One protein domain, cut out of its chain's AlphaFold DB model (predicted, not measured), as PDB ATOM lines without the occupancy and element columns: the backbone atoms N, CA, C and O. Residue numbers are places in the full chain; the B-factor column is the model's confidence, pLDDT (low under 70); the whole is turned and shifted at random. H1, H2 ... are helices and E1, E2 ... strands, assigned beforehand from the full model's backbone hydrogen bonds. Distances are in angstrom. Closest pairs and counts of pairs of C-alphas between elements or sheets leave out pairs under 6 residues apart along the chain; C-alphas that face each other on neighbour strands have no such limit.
ATOM      1  N   GLU A   9     194.700 168.900 160.951       96.50
ATOM      2  CA  GLU A   9     195.336 170.056 161.594       96.50
ATOM      3  C   GLU A   9     196.040 170.981 160.591       96.50
ATOM      4  O   GLU A   9     195.929 172.205 160.683       96.50
ATOM      5  N   CYS A  10     196.730 170.411 159.597       96.50
ATOM      6  CA  CYS A  10     197.316 171.200 158.513       96.50
ATOM      7  C   CYS A  10     196.221 171.845 157.661       96.50
ATOM      8  O   CYS A  10     196.327 173.020 157.317       96.50
ATOM      9  N   ALA A  11     195.145 171.106 157.371       96.12
ATOM     10  CA  ALA A  11     194.043 171.585 156.544       96.12
ATOM     11  C   ALA A  11     193.268 172.757 157.174       96.12
ATOM     12  O   ALA A  11     192.754 173.607 156.452       96.12
ATOM     13  N   ILE A  12     193.235 172.859 158.508       96.69
ATOM     14  CA  ILE A  12     192.660 174.018 159.218       96.69
ATOM     15  C   ILE A  12     193.665 175.161 159.461       96.69
ATOM     16  O   ILE A  12     193.337 176.137 160.144       96.69
ATOM     17  N   GLY A  13     194.875 175.058 158.900       94.56
ATOM     18  CA  GLY A  13     195.868 176.134 158.860       94.56
ATOM     19  C   GLY A  13     196.786 176.235 160.079       94.56
ATOM     20  O   GLY A  13     197.237 177.333 160.394       94.56
ATOM     21  N   MET A  14     197.062 175.134 160.790       93.62
ATOM     22  CA  MET A  14     197.930 175.179 161.980       93.62
ATOM     23  C   MET A  14     199.439 175.236 161.685       93.62
ATOM     24  O   MET A  14     200.196 175.619 162.573       93.62
ATOM     25  N   GLY A  15     199.876 174.883 160.472       90.75
ATOM     26  CA  GLY A  15     201.296 174.843 160.095       90.75
ATOM     27  C   GLY A  15     202.081 173.661 160.685       90.75
ATOM     28  O   GLY A  15     201.542 172.839 161.429       90.75
ATOM     29  N   VAL A  16     203.363 173.566 160.312       91.25
ATOM     30  CA  VAL A  16     204.334 172.576 160.814       91.25
ATOM     31  C   VAL A  16     205.703 173.268 160.960       91.25
ATOM     32  O   VAL A  16     206.199 173.777 159.956       91.25
ATOM     33  N   PRO A  17     206.335 173.295 162.153       91.38
ATOM     34  CA  PRO A  17     205.834 172.806 163.442       91.38
ATOM     35  C   PRO A  17     204.670 173.657 163.980       91.38
ATOM     36  O   PRO A  17     204.438 174.776 163.528       91.38
ATOM     37  N   ARG A  18     203.936 173.117 164.958       92.50
ATOM     38  CA  ARG A  18     202.817 173.799 165.621       92.50
ATOM     39  C   ARG A  18     202.785 173.499 167.114       92.50
ATOM     40  O   ARG A  18     203.190 172.423 167.549       92.50
ATOM     41  N   GLU A  19     202.197 174.415 167.868       92.69
ATOM     42  CA  GLU A  19     201.876 174.207 169.278       92.69
ATOM     43  C   GLU A  19     200.809 173.099 169.456       92.69
ATOM     44  O   GLU A  19     199.897 172.989 168.616       92.69
ATOM     45  N   PRO A  20     200.882 172.279 170.525       92.81
ATOM     46  CA  PRO A  20     199.914 171.219 170.810       92.81
ATOM     47  C   PRO A  20     198.471 171.721 170.933       92.81
ATOM     48  O   PRO A  20     198.215 172.855 171.326       92.81
ATOM     49  N   ILE A  21     197.526 170.845 170.617       95.25
ATOM     50  CA  ILE A  21     196.091 171.041 170.856       95.25
ATOM     51  C   ILE A  21     195.603 169.927 171.758       95.25
ATOM     52  O   ILE A  21     196.225 168.869 171.806       95.25
ATOM     53  N   ASP A  22     194.486 170.151 172.431       95.81
ATOM     54  CA  ASP A  22     193.894 169.217 173.372       95.81
ATOM     55  C   ASP A  22     192.377 169.250 173.274       95.81
ATOM     56  O   ASP A  22     191.772 170.257 172.894       95.81
ATOM     57  N   ILE A  23     191.766 168.129 173.645       97.12
ATOM     58  CA  ILE A  23     190.321 168.039 173.786       97.12
ATOM     59  C   ILE A  23     189.952 168.516 175.185       97.12
ATOM     60  O   ILE A  23     190.392 167.932 176.177       97.12
ATOM     61  N   ILE A  24     189.131 169.557 175.258       96.00
ATOM     62  CA  ILE A  24     188.553 170.068 176.500       96.00
ATOM     63  C   ILE A  24     187.058 169.755 176.498       96.00
ATOM     64  O   ILE A  24     186.375 170.023 175.510       96.00
ATOM     65  N   ILE A  25     186.548 169.180 177.584       93.62
ATOM     66  CA  ILE A  25     185.119 168.915 177.767       93.62
ATOM     67  C   ILE A  25     184.579 169.911 178.790       93.62
ATOM     68  O   ILE A  25     184.848 169.807 179.985       93.62
ATOM     69  N   GLU A  26     183.797 170.871 178.302       88.00
ATOM     70  CA  GLU A  26     183.116 171.883 179.112       88.00
ATOM     71  C   GLU A  26     181.616 171.567 179.146       88.00
ATOM     72  O   GLU A  26     180.876 171.813 178.187       88.00
ATOM     73  N   GLY A  27     181.159 170.968 180.248       85.50
ATOM     74  CA  GLY A  27     179.808 170.411 180.334       85.50
ATOM     75  C   GLY A  27     179.626 169.283 179.316       85.50
ATOM     76  O   GLY A  27     180.345 168.291 179.367       85.50
ATOM     77  N   ASN A  28     178.703 169.458 178.367       84.88
ATOM     78  CA  ASN A  28     178.451 168.496 177.282       84.88
ATOM     79  C   ASN A  28     179.129 168.884 175.955       84.88
ATOM     80  O   ASN A  28     178.823 168.302 174.915       84.88
ATOM     81  N   LYS A  29     180.001 169.901 175.951       91.44
ATOM     82  CA  LYS A  29     180.653 170.394 174.734       91.44
ATOM     83  C   LYS A  29     182.099 169.931 174.667       91.44
ATOM     84  O   LYS A  29     182.895 170.226 175.554       91.44
ATOM     85  N   LYS A  30     182.436 169.268 173.565       95.00
ATOM     86  CA  LYS A  30     183.799 168.887 173.198       95.00
ATOM     87  C   LYS A  30     184.438 170.031 172.413       95.00
ATOM     88  O   LYS A  30     183.916 170.423 171.374       95.00
ATOM     89  N   ARG A  31     185.551 170.574 172.906       96.62
ATOM     90  CA  ARG A  31     186.291 171.687 172.291       96.62
ATOM     91  C   ARG A  31     187.719 171.275 171.958       96.62
ATOM     92  O   ARG A  31     188.330 170.518 172.705       96.62
ATOM     93  N   LEU A  32     188.252 171.786 170.852       97.06
ATOM     94  CA  LEU A  32     189.627 171.560 170.409       97.06
ATOM     95  C   LEU A  32     190.457 172.823 170.644       97.06
ATOM     96  O   LEU A  32     190.419 173.758 169.844       97.06
ATOM     97  N   ILE A  33     191.194 172.856 171.751       96.56
ATOM     98  CA  ILE A  33     191.864 174.064 172.238       96.56
ATOM     99  C   ILE A  33     193.377 173.905 172.152       96.56
ATOM    100  O   ILE A  33     193.933 172.897 172.576       96.56
ATOM    101  N   GLN A  34     194.064 174.930 171.658       95.06
ATOM    102  CA  GLN A  34     195.509 175.064 171.810       95.06
ATOM    103  C   GLN A  34     195.804 175.721 173.155       95.06
ATOM    104  O   GLN A  34     195.676 176.935 173.299       95.06
ATOM    105  N   THR A  35     196.174 174.928 174.163       88.75
ATOM    106  CA  THR A  35     196.250 175.406 175.553       88.75
ATOM    107  C   THR A  35     197.293 176.501 175.769       88.75
ATOM    108  O   THR A  35     197.078 177.367 176.609       88.75
ATOM    109  N   SER A  36     198.389 176.509 175.000       89.38
ATOM    110  CA  SER A  36     199.442 177.529 175.116       89.38
ATOM    111  C   SER A  36     199.002 178.919 174.648       89.38
ATOM    112  O   SER A  36     199.495 179.916 175.166       89.38
ATOM    113  N   THR A  37     198.061 179.006 173.702       90.56
ATOM    114  CA  THR A  37     197.600 180.285 173.129       90.56
ATOM    115  C   THR A  37     196.145 180.615 173.458       90.56
ATOM    116  O   THR A  37     195.692 181.723 173.184       90.56
ATOM    117  N   GLY A  38     195.385 179.654 173.991       90.75
ATOM    118  CA  GLY A  38     193.943 179.766 174.214       90.75
ATOM    119  C   GLY A  38     193.101 179.731 172.933       90.75
ATOM    120  O   GLY A  38     191.885 179.900 173.006       90.75
ATOM    121  N   LYS A  39     193.709 179.518 171.757       94.69
ATOM    122  CA  LYS A  39     192.978 179.473 170.484       94.69
ATOM    123  C   LYS A  39     192.058 178.257 170.423       94.69
ATOM    124  O   LYS A  39     192.482 177.132 170.683       94.69
ATOM    125  N   ASP A  40     190.824 178.501 170.000       96.38
ATOM    126  CA  ASP A  40     189.813 177.474 169.773       96.38
ATOM    127  C   ASP A  40     189.726 177.117 168.279       96.38
ATOM    128  O   ASP A  40     189.473 177.973 167.427       96.38
ATOM    129  N   PHE A  41     189.952 175.843 167.962       97.31
ATOM    130  CA  PHE A  41     189.913 175.287 166.610       97.31
ATOM    131  C   PHE A  41     188.671 174.426 166.337       97.31
ATOM    132  O   PHE A  41     188.547 173.888 165.237       97.31
ATOM    133  N   THR A  42     187.744 174.321 167.291       97.31
ATOM    134  CA  THR A  42     186.550 173.455 167.252       97.31
ATOM    135  C   THR A  42     185.752 173.625 165.959       97.31
ATOM    136  O   THR A  42     185.605 172.683 165.184       97.31
ATOM    137  N   GLU A  43     185.312 174.851 165.664       97.50
ATOM    138  CA  GLU A  43     184.483 175.143 164.486       97.50
ATOM    139  C   GLU A  43     185.219 174.908 163.164       97.50
ATOM    140  O   GLU A  43     184.654 174.365 162.212       97.50
ATOM    141  N   LYS A  44     186.501 175.287 163.094       97.81
ATOM    142  CA  LYS A  44     187.323 175.051 161.898       97.81
ATOM    143  C   LYS A  44     187.474 173.556 161.634       97.81
ATOM    144  O   LYS A  44     187.334 173.128 160.490       97.81
ATOM    145  N   MET A  45     187.718 172.780 162.689       98.06
ATOM    146  CA  MET A  45     187.868 171.332 162.612       98.06
ATOM    147  C   MET A  45     186.561 170.656 162.190       98.06
ATOM    148  O   MET A  45     186.578 169.865 161.255       98.06
ATOM    149  N   HIS A  46     185.418 171.015 162.783       97.69
ATOM    150  CA  HIS A  46     184.122 170.463 162.375       97.69
ATOM    151  C   HIS A  46     183.796 170.743 160.906       97.69
ATOM    152  O   HIS A  46     183.429 169.825 160.173       97.69
ATOM    153  N   ARG A  47     183.974 171.989 160.443       97.69
ATOM    154  CA  ARG A  47     183.709 172.356 159.039       97.69
ATOM    155  C   ARG A  47     184.603 171.589 158.068       97.69
ATOM    156  O   ARG A  47     184.115 171.089 157.051       97.69
ATOM    157  N   PHE A  48     185.896 171.487 158.378       97.88
ATOM    158  CA  PHE A  48     186.826 170.705 157.569       97.88
ATOM    159  C   PHE A  48     186.428 169.225 157.550       97.88
ATOM    160  O   PHE A  48     186.271 168.661 156.474       97.88
ATOM    161  N   ASN A  49     186.200 168.614 158.714       97.31
ATOM    162  CA  ASN A  49     185.880 167.191 158.813       97.31
ATOM    163  C   ASN A  49     184.607 166.849 158.038       97.31
ATOM    164  O   ASN A  49     184.639 165.964 157.187       97.31
ATOM    165  N   TYR A  50     183.523 167.592 158.267       95.31
ATOM    166  CA  TYR A  50     182.246 167.373 157.592       95.31
ATOM    167  C   TYR A  50     182.380 167.460 156.067       95.31
ATOM    168  O   TYR A  50     181.897 166.589 155.344       95.31
ATOM    169  N   SER A  51     183.052 168.498 155.558       96.25
ATOM    170  CA  SER A  51     183.236 168.670 154.110       96.25
ATOM    171  C   SER A  51     184.158 167.603 153.517       96.25
ATOM    172  O   SER A  51     183.822 166.995 152.500       96.25
ATOM    173  N   TYR A  52     185.284 167.321 154.173       97.38
ATOM    174  CA  TYR A  52     186.267 166.360 153.695       97.38
ATOM    175  C   TYR A  52     185.713 164.935 153.702       97.38
ATOM    176  O   TYR A  52     185.715 164.284 152.660       97.38
ATOM    177  N   VAL A  53     185.175 164.461 154.830       95.81
ATOM    178  CA  VAL A  53     184.663 163.087 154.982       95.81
ATOM    179  C   VAL A  53     183.523 162.801 153.998       95.81
ATOM    180  O   VAL A  53     183.485 161.714 153.419       95.81
ATOM    181  N   LYS A  54     182.657 163.788 153.725       94.38
ATOM    182  CA  LYS A  54     181.605 163.682 152.700       94.38
ATOM    183  C   LYS A  54     182.123 163.707 151.267       94.38
ATOM    184  O   LYS A  54     181.500 163.116 150.392       94.38
ATOM    185  N   SER A  55     183.231 164.401 151.014       95.50
ATOM    186  CA  SER A  55     183.855 164.438 149.685       95.50
ATOM    187  C   SER A  55     184.580 163.137 149.334       95.50
ATOM    188  O   SER A  55     184.799 162.843 148.155       95.50
ATOM    189  N   LEU A  56     184.954 162.354 150.353       94.62
ATOM    190  CA  LEU A  56     185.587 161.064 150.161       94.62
ATOM    191  C   LEU A  56     184.627 160.124 149.436       94.62
ATOM    192  O   LEU A  56     183.505 159.884 149.861       94.62
ATOM    193  N   ASN A  57     185.112 159.552 148.345       89.50
ATOM    194  CA  ASN A  57     184.433 158.510 147.601       89.50
ATOM    195  C   ASN A  57     185.408 157.355 147.427       89.50
ATOM    196  O   ASN A  57     186.623 157.558 147.434       89.50
ATOM    197  N   ASN A  58     184.892 156.145 147.209       90.69
ATOM    198  CA  ASN A  58     185.735 154.991 146.896       90.69
ATOM    199  C   ASN A  58     186.760 154.628 147.994       90.69
ATOM    200  O   ASN A  58     187.851 154.147 147.682       90.69
ATOM    201  N   ILE A  59     186.395 154.837 149.264       94.62
ATOM    202  CA  ILE A  59     187.211 154.498 150.436       94.62
ATOM    203  C   ILE A  59     186.794 153.145 151.005       94.62
ATOM    204  O   ILE A  59     185.607 152.859 151.140       94.62
ATOM    205  N   ASP A  60     187.784 152.331 151.366       94.94
ATOM    206  CA  ASP A  60     187.581 150.985 151.915       94.94
ATOM    207  C   ASP A  60     187.933 150.904 153.419       94.94
ATOM    208  O   ASP A  60     187.552 149.958 154.112       94.94
ATOM    209  N   GLY A  61     188.636 151.913 153.943       96.06
ATOM    210  CA  GLY A  61     189.000 152.014 155.352       96.06
ATOM    211  C   GLY A  61     189.888 153.214 155.684       96.06
ATOM    212  O   GLY A  61     190.277 153.976 154.801       96.06
ATOM    213  N   PHE A  62     190.214 153.357 156.968       96.94
ATOM    214  CA  PHE A  62     190.995 154.457 157.531       96.94
ATOM    215  C   PHE A  62     192.109 153.928 158.434       96.94
ATOM    216  O   PHE A  62     191.884 153.039 159.256       96.94
ATOM    217  N   LEU A  63     193.297 154.516 158.298       95.88
ATOM    218  CA  LEU A  63     194.401 154.365 159.239       95.88
ATOM    219  C   LEU A  63     194.655 155.727 159.878       95.88
ATOM    220  O   LEU A  63     194.945 156.694 159.173       95.88
ATOM    221  N   LEU A  64     194.485 155.811 161.191       95.81
ATOM    222  CA  LEU A  64     194.428 157.073 161.919       95.81
ATOM    223  C   LEU A  64     195.571 157.193 162.915       95.81
ATOM    224  O   LEU A  64     196.090 156.190 163.385       95.81
ATOM    225  N   LYS A  65     195.942 158.431 163.254       95.38
ATOM    226  CA  LYS A  65     197.027 158.693 164.200       95.38
ATOM    227  C   LYS A  65     196.559 158.486 165.643       95.38
ATOM    228  O   LYS A  65     195.741 159.259 166.145       95.38
ATOM    229  N   SER A  66     197.129 157.502 166.331       94.62
ATOM    230  CA  SER A  66     196.821 157.166 167.724       94.62
ATOM    231  C   SER A  66     197.056 158.351 168.666       94.62
ATOM    232  O   SER A  66     198.024 159.107 168.508       94.62
ATOM    233  N   LYS A  67     196.168 158.498 169.663       94.06
ATOM    234  CA  LYS A  67     196.190 159.543 170.705       94.06
ATOM    235  C   LYS A  67     196.076 160.984 170.190       94.06
ATOM    236  O   LYS A  67     196.207 161.917 170.980       94.06
ATOM    237  N   SER A  68     195.844 161.189 168.892       95.75
ATOM    238  CA  SER A  68     195.714 162.524 168.310       95.75
ATOM    239  C   SER A  68     194.356 163.154 168.665       95.75
ATOM    240  O   SER A  68     193.325 162.566 168.342       95.75
ATOM    241  N   PRO A  69     194.327 164.376 169.228       96.00
ATOM    242  CA  PRO A  69     193.109 165.170 169.441       96.00
ATOM    243  C   PRO A  69     192.284 165.414 168.175       96.00
ATOM    244  O   PRO A  69     191.075 165.625 168.248       96.00
ATOM    245  N   SER A  70     192.926 165.375 167.005       95.44
ATOM    246  CA  SER A  70     192.240 165.443 165.720       95.44
ATOM    247  C   SER A  70     191.865 164.049 165.218       95.44
ATOM    248  O   SER A  70     190.691 163.794 164.990       95.44
ATOM    249  N   CYS A  71     192.817 163.127 165.073       95.69
ATOM    250  CA  CYS A  71     192.609 161.897 164.295       95.69
ATOM    251  C   CYS A  71     192.298 160.636 165.107       95.69
ATOM    252  O   CYS A  71     191.795 159.682 164.523       95.69
ATOM    253  N   GLY A  72     192.646 160.582 166.394       93.50
ATOM    254  CA  GLY A  72     192.648 159.333 167.161       93.50
ATOM    255  C   GLY A  72     191.263 158.696 167.296       93.50
ATOM    256  O   GLY A  72     190.246 159.377 167.185       93.50
ATOM    257  N   ILE A  73     191.218 157.390 167.558       93.69
ATOM    258  CA  ILE A  73     189.975 156.653 167.826       93.69
ATOM    259  C   ILE A  73     190.135 155.875 169.128       93.69
ATOM    260  O   ILE A  73     191.051 155.066 169.261       93.69
ATOM    261  N   GLY A  74     189.241 156.123 170.085       89.94
ATOM    262  CA  GLY A  74     189.100 155.359 171.327       89.94
ATOM    263  C   GLY A  74     190.276 155.445 172.304       89.94
ATOM    264  O   GLY A  74     190.314 154.685 173.269       89.94
ATOM    265  N   ASN A  75     191.258 156.315 172.060       90.50
ATOM    266  CA  ASN A  75     192.494 156.408 172.845       90.50
ATOM    267  C   ASN A  75     193.012 157.844 173.017       90.50
ATOM    268  O   ASN A  75     194.212 158.068 173.212       90.50
ATOM    269  N   VAL A  76     192.125 158.833 172.924       94.56
ATOM    270  CA  VAL A  76     192.471 160.250 173.031       94.56
ATOM    271  C   VAL A  76     192.154 160.769 174.430       94.56
ATOM    272  O   VAL A  76     191.128 160.449 175.029       94.56
ATOM    273  N   LYS A  77     193.071 161.575 174.970       95.25
ATOM    274  CA  LYS A  77     192.887 162.235 176.264       95.25
ATOM    275  C   LYS A  77     191.967 163.439 176.118       95.25
ATOM    276  O   LYS A  77     192.155 164.245 175.208       95.25
ATOM    277  N   ALA A  78     191.052 163.589 177.066       94.62
ATOM    278  CA  ALA A  78     190.230 164.780 177.210       94.62
ATOM    279  C   ALA A  78     190.301 165.327 178.637       94.62
ATOM    280  O   ALA A  78     190.332 164.569 179.610       94.62
ATOM    281  N   TYR A  79     190.333 166.650 178.757       94.94
ATOM    282  CA  TYR A  79     190.553 167.374 180.006       94.94
ATOM    283  C   TYR A  79     189.344 168.241 180.361       94.94
ATOM    284  O   TYR A  79     188.579 168.629 179.485       94.94
ATOM    285  N   ALA A  80     189.172 168.558 181.644       91.50
ATOM    286  CA  ALA A  80     188.067 169.406 182.110       91.50
ATOM    287  C   ALA A  80     188.277 170.898 181.824       91.50
ATOM    288  O   ALA A  80     187.315 171.657 181.766       91.50
ATOM    289  N   ASP A  81     189.532 171.321 181.672       87.62
ATOM    290  CA  ASP A  81     189.899 172.712 181.445       87.62
ATOM    291  C   ASP A  81     191.204 172.826 180.649       87.62
ATOM    292  O   ASP A  81     191.990 171.878 180.534       87.62
ATOM    293  N   SER A  82     191.455 174.024 180.122       81.69
ATOM    294  CA  SER A  82     192.657 174.355 179.352       81.69
ATOM    295  C   SER A  82     193.955 174.338 180.167       81.69
ATOM    296  O   SER A  82     195.032 174.267 179.577       81.69
ATOM    297  N   LYS A  83     193.884 174.355 181.506       81.69
ATOM    298  CA  LYS A  83     195.049 174.190 182.390       81.69
ATOM    299  C   LYS A  83     195.443 172.715 182.547       81.69
ATOM    300  O   LYS A  83     196.475 172.431 183.149       81.69
ATOM    301  N   LYS A  84     194.648 171.784 181.999       80.19
ATOM    302  CA  LYS A  84     194.833 170.324 182.064       80.19
ATOM    303  C   LYS A  84     194.923 169.787 183.493       80.19
ATOM    304  O   LYS A  84     195.539 168.747 183.722       80.19
ATOM    305  N   LEU A  85     194.298 170.469 184.455       78.00
ATOM    306  CA  LEU A  85     194.390 170.098 185.873       78.00
ATOM    307  C   LEU A  85     193.646 168.797 186.184       78.00
ATOM    308  O   LEU A  85     193.993 168.087 187.125       78.00
ATOM    309  N   LYS A  86     192.634 168.467 185.377       88.50
ATOM    310  CA  LYS A  86     191.825 167.260 185.534       88.50
ATOM    311  C   LYS A  86     191.657 166.541 184.201       88.50
ATOM    312  O   LYS A  86     191.042 167.067 183.275       88.50
ATOM    313  N   LEU A  87     192.183 165.320 184.129       91.69
ATOM    314  CA  LEU A  87     191.899 164.368 183.058       91.69
ATOM    315  C   LEU A  87     190.494 163.793 183.274       91.69
ATOM    316  O   LEU A  87     190.200 163.285 184.353       91.69
ATOM    317  N   ILE A  88     189.632 163.888 182.265       90.62
ATOM    318  CA  ILE A  88     188.274 163.330 182.310       90.62
ATOM    319  C   ILE A  88     188.289 161.886 181.825       90.62
ATOM    320  O   ILE A  88     187.714 161.011 182.461       90.62
ATOM    321  N   THR A  89     188.948 161.638 180.697       90.62
ATOM    322  CA  THR A  89     188.986 160.316 180.077       90.62
ATOM    323  C   THR A  89     190.200 160.175 179.162       90.62
ATOM    324  O   THR A  89     190.819 161.160 178.750       90.62
ATOM    325  N   THR A  90     190.550 158.928 178.868       89.25
ATOM    326  CA  THR A  90     191.599 158.519 177.928       89.25
ATOM    327  C   THR A  90     191.044 157.768 176.720       89.25
ATOM    328  O   THR A  90     191.833 157.298 175.903       89.25
ATOM    329  N   THR A  91     189.720 157.628 176.616       90.62
ATOM    330  CA  THR A  91     189.048 156.796 175.608       90.62
ATOM    331  C   THR A  91     188.234 157.601 174.601       90.62
ATOM    332  O   THR A  91     187.410 157.033 173.889       90.62
ATOM    333  N   GLU A  92     188.443 158.916 174.519       93.88
ATOM    334  CA  GLU A  92     187.784 159.735 173.501       93.88
ATOM    335  C   GLU A  92     188.302 159.412 172.102       93.88
ATOM    336  O   GLU A  92     189.421 158.925 171.907       93.88
ATOM    337  N   ASN A  93     187.494 159.761 171.108       95.81
ATOM    338  CA  ASN A  93     187.981 159.945 169.748       95.81
ATOM    339  C   ASN A  93     188.520 161.370 169.573       95.81
ATOM    340  O   ASN A  93     188.157 162.297 170.296       95.81
ATOM    341  N   GLY A  94     189.347 161.572 168.560       96.94
ATOM    342  CA  GLY A  94     189.611 162.892 168.016       96.94
ATOM    343  C   GLY A  94     188.428 163.389 167.188       96.94
ATOM    344  O   GLY A  94     187.555 162.619 166.800       96.94
ATOM    345  N   PHE A  95     188.418 164.678 166.869       97.69
ATOM    346  CA  PHE A  95     187.331 165.298 166.101       97.69
ATOM    347  C   PHE A  95     187.126 164.683 164.704       97.69
ATOM    348  O   PHE A  95     185.997 164.528 164.249       97.69
ATOM    349  N   PHE A  96     188.212 164.366 163.997       97.50
ATOM    350  CA  PHE A  96     188.167 163.669 162.708       97.50
ATOM    351  C   PHE A  96     187.823 162.191 162.894       97.50
ATOM    352  O   PHE A  96     187.073 161.634 162.097       97.50
ATOM    353  N   GLY A  97     188.325 161.576 163.972       96.69
ATOM    354  CA  GLY A  97     187.957 160.217 164.364       96.69
ATOM    355  C   GLY A  97     186.445 160.061 164.554       96.69
ATOM    356  O   GLY A  97     185.863 159.143 163.984       96.69
ATOM    357  N   ASP A  98     185.799 160.991 165.262       96.50
ATOM    358  CA  ASP A  98     184.340 161.017 165.447       96.50
ATOM    359  C   ASP A  98     183.589 161.096 164.115       96.50
ATOM    360  O   ASP A  98     182.683 160.301 163.864       96.50
ATOM    361  N   GLU A  99     183.981 162.015 163.229       97.12
ATOM    362  CA  GLU A  99     183.327 162.174 161.925       97.12
ATOM    363  C   GLU A  99     183.449 160.897 161.075       97.12
ATOM    364  O   GLU A  99     182.473 160.439 160.482       97.12
ATOM    365  N   VAL A 100     184.628 160.265 161.067       96.44
ATOM    366  CA  VAL A 100     184.859 158.987 160.375       96.44
ATOM    367  C   VAL A 100     184.030 157.857 160.987       96.44
ATOM    368  O   VAL A 100     183.485 157.028 160.253       96.44
ATOM    369  N   VAL A 101     183.928 157.797 162.319       95.25
ATOM    370  CA  VAL A 101     183.147 156.761 163.005       95.25
ATOM    371  C   VAL A 101     181.667 156.864 162.649       95.25
ATOM    372  O   VAL A 101     181.057 155.842 162.323       95.25
ATOM    373  N   ASN A 102     181.140 158.087 162.645       95.62
ATOM    374  CA  ASN A 102     179.735 158.378 162.385       95.62
ATOM    375  C   ASN A 102     179.358 158.219 160.908       95.62
ATOM    376  O   ASN A 102     178.314 157.647 160.605       95.62
ATOM    377  N   TYR A 103     180.194 158.702 159.984       96.12
ATOM    378  CA  TYR A 103     179.866 158.699 158.555       96.12
ATOM    379  C   TYR A 103     180.201 157.372 157.858       96.12
ATOM    380  O   TYR A 103     179.507 156.968 156.927       96.12
ATOM    381  N   TYR A 104     181.231 156.655 158.321       95.44
ATOM    382  CA  TYR A 104     181.660 155.371 157.754       95.44
ATOM    383  C   TYR A 104     181.636 154.230 158.786       95.44
ATOM    384  O   TYR A 104     182.662 153.567 158.972       95.44
ATOM    385  N   PRO A 105     180.491 153.946 159.445       94.44
ATOM    386  CA  PRO A 105     180.389 153.001 160.566       94.44
ATOM    387  C   PRO A 105     180.879 151.588 160.232       94.44
ATOM    388  O   PRO A 105     181.394 150.891 161.106       94.44
ATOM    389  N   SER A 106     180.755 151.177 158.970       95.38
ATOM    390  CA  SER A 106     181.012 149.805 158.531       95.38
ATOM    391  C   SER A 106     182.398 149.576 157.921       95.38
ATOM    392  O   SER A 106     182.788 148.420 157.732       95.38
ATOM    393  N   LEU A 107     183.157 150.635 157.612       95.75
ATOM    394  CA  LEU A 107     184.479 150.503 156.990       95.75
ATOM    395  C   LEU A 107     185.548 150.050 157.996       95.75
ATOM    396  O   LEU A 107     185.377 150.144 159.214       95.75
ATOM    397  N   ALA A 108     186.660 149.516 157.485       96.25
ATOM    398  CA  ALA A 108     187.797 149.127 158.317       96.25
ATOM    399  C   ALA A 108     188.465 150.374 158.913       96.25
ATOM    400  O   ALA A 108     188.734 151.329 158.189       96.25
ATOM    401  N   ARG A 109     188.735 150.389 160.219       95.75
ATOM    402  CA  ARG A 109     189.359 151.531 160.902       95.75
ATOM    403  C   ARG A 109     190.301 151.019 161.972       95.75
ATOM    404  O   ARG A 109     189.866 150.240 162.812       95.75
ATOM    405  N   GLU A 110     191.545 151.467 161.938       95.56
ATOM    406  CA  GLU A 110     192.531 151.188 162.981       95.56
ATOM    407  C   GLU A 110     193.481 152.375 163.171       95.56
ATOM    408  O   GLU A 110     193.544 153.279 162.332       95.56
ATOM    409  N   ASP A 111     194.225 152.367 164.275       94.94
ATOM    410  CA  ASP A 111     195.361 153.264 164.504       94.94
ATOM    411  C   ASP A 111     196.697 152.505 164.499       94.94
ATOM    412  O   ASP A 111     196.731 151.277 164.600       94.94
ATOM    413  N   GLU A 112     197.816 153.222 164.376       92.81
ATOM    414  CA  GLU A 112     199.133 152.592 164.251       92.81
ATOM    415  C   GLU A 112     199.557 151.763 165.471       92.81
ATOM    416  O   GLU A 112     200.268 150.775 165.299       92.81
ATOM    417  N   ASN A 113     199.110 152.109 166.686       92.38
ATOM    418  CA  ASN A 113     199.412 151.311 167.878       92.38
ATOM    419  C   ASN A 113     198.587 150.025 167.869       92.38
ATOM    420  O   ASN A 113     199.091 148.946 168.169       92.38
TER     421      ASN A 113
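Overview. This is residues 9 to 113 of the 277 residues of the protein "Protein containing DUF523" of uncultured organism (UniProt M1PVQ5). A strongly twisted sheet of four strands, E2, E1, E4 and E5, makes one end of an elongated body; helices H1 and H2 extend from it toward the other end, where a small two-strand sheet, E3 and E6, lies with H2 between it and H1. The printed part has 105 residues, with two named helices and six named strands in the order E1 E2 H1 E3 E4 E5 H2 E6; the large sheet is mixed and the small one parallel. The class is mixed, helices and strands, with 52 residues, under half, in named elements. The whole is compact, with a radius of gyration of the C-alphas of 13.5 A and spans of 41 by 26 by 26 A.

Arrangement. Look first at the hairpin of E1, residues 22 to 26, and E2, residues 29 to 34: antiparallel, with N 24 and O 31 2.8 A apart. E4, residues 76 to 79, is parallel to E1, with N 25 and O 79 2.8 A apart, and forms an antiparallel hairpin with E5, residues 87 to 92, N 88 and O 78 being 2.8 A apart. H1, residues 42 to 55, only grazes this sheet with residues 42 to 46; its closest C-alphas to E2 are Thr 42 and Leu 32, 4.8 A. H2, residues 95 to 103, grazes it with residues 95 to 98. H1 and H2 touch, closest at the C-alphas of Asn 49 and Phe 96, 5.7 A, the same way at a tilt of 38 degrees, only just steep. E3, residues 61 to 64, and E6, residues 108 to 111, are parallel, with N 62 and O 108 2.8 A apart. In H1 and H2 every O i to N i+4 pair is within hydrogen-bond range.

Along the chain. Find C-alpha 22 at (193.894, 169.217, 173.372), where E1 begins; E2 runs 15.8 A. From C-alpha 42 at (186.550, 173.455, 167.252), H1 runs 19.9 A; H2 runs 12.5 A. E6 ends at C-alpha 111, (195.361, 153.264, 164.504).

Size, cuts and confidence. The C-alphas of Asn 58 and Leu 85, the two farthest apart, are 42.7 A apart. The printed part has no cut, the link from E3 to E4 is long, and no printed residue is under 70 in pLDDT.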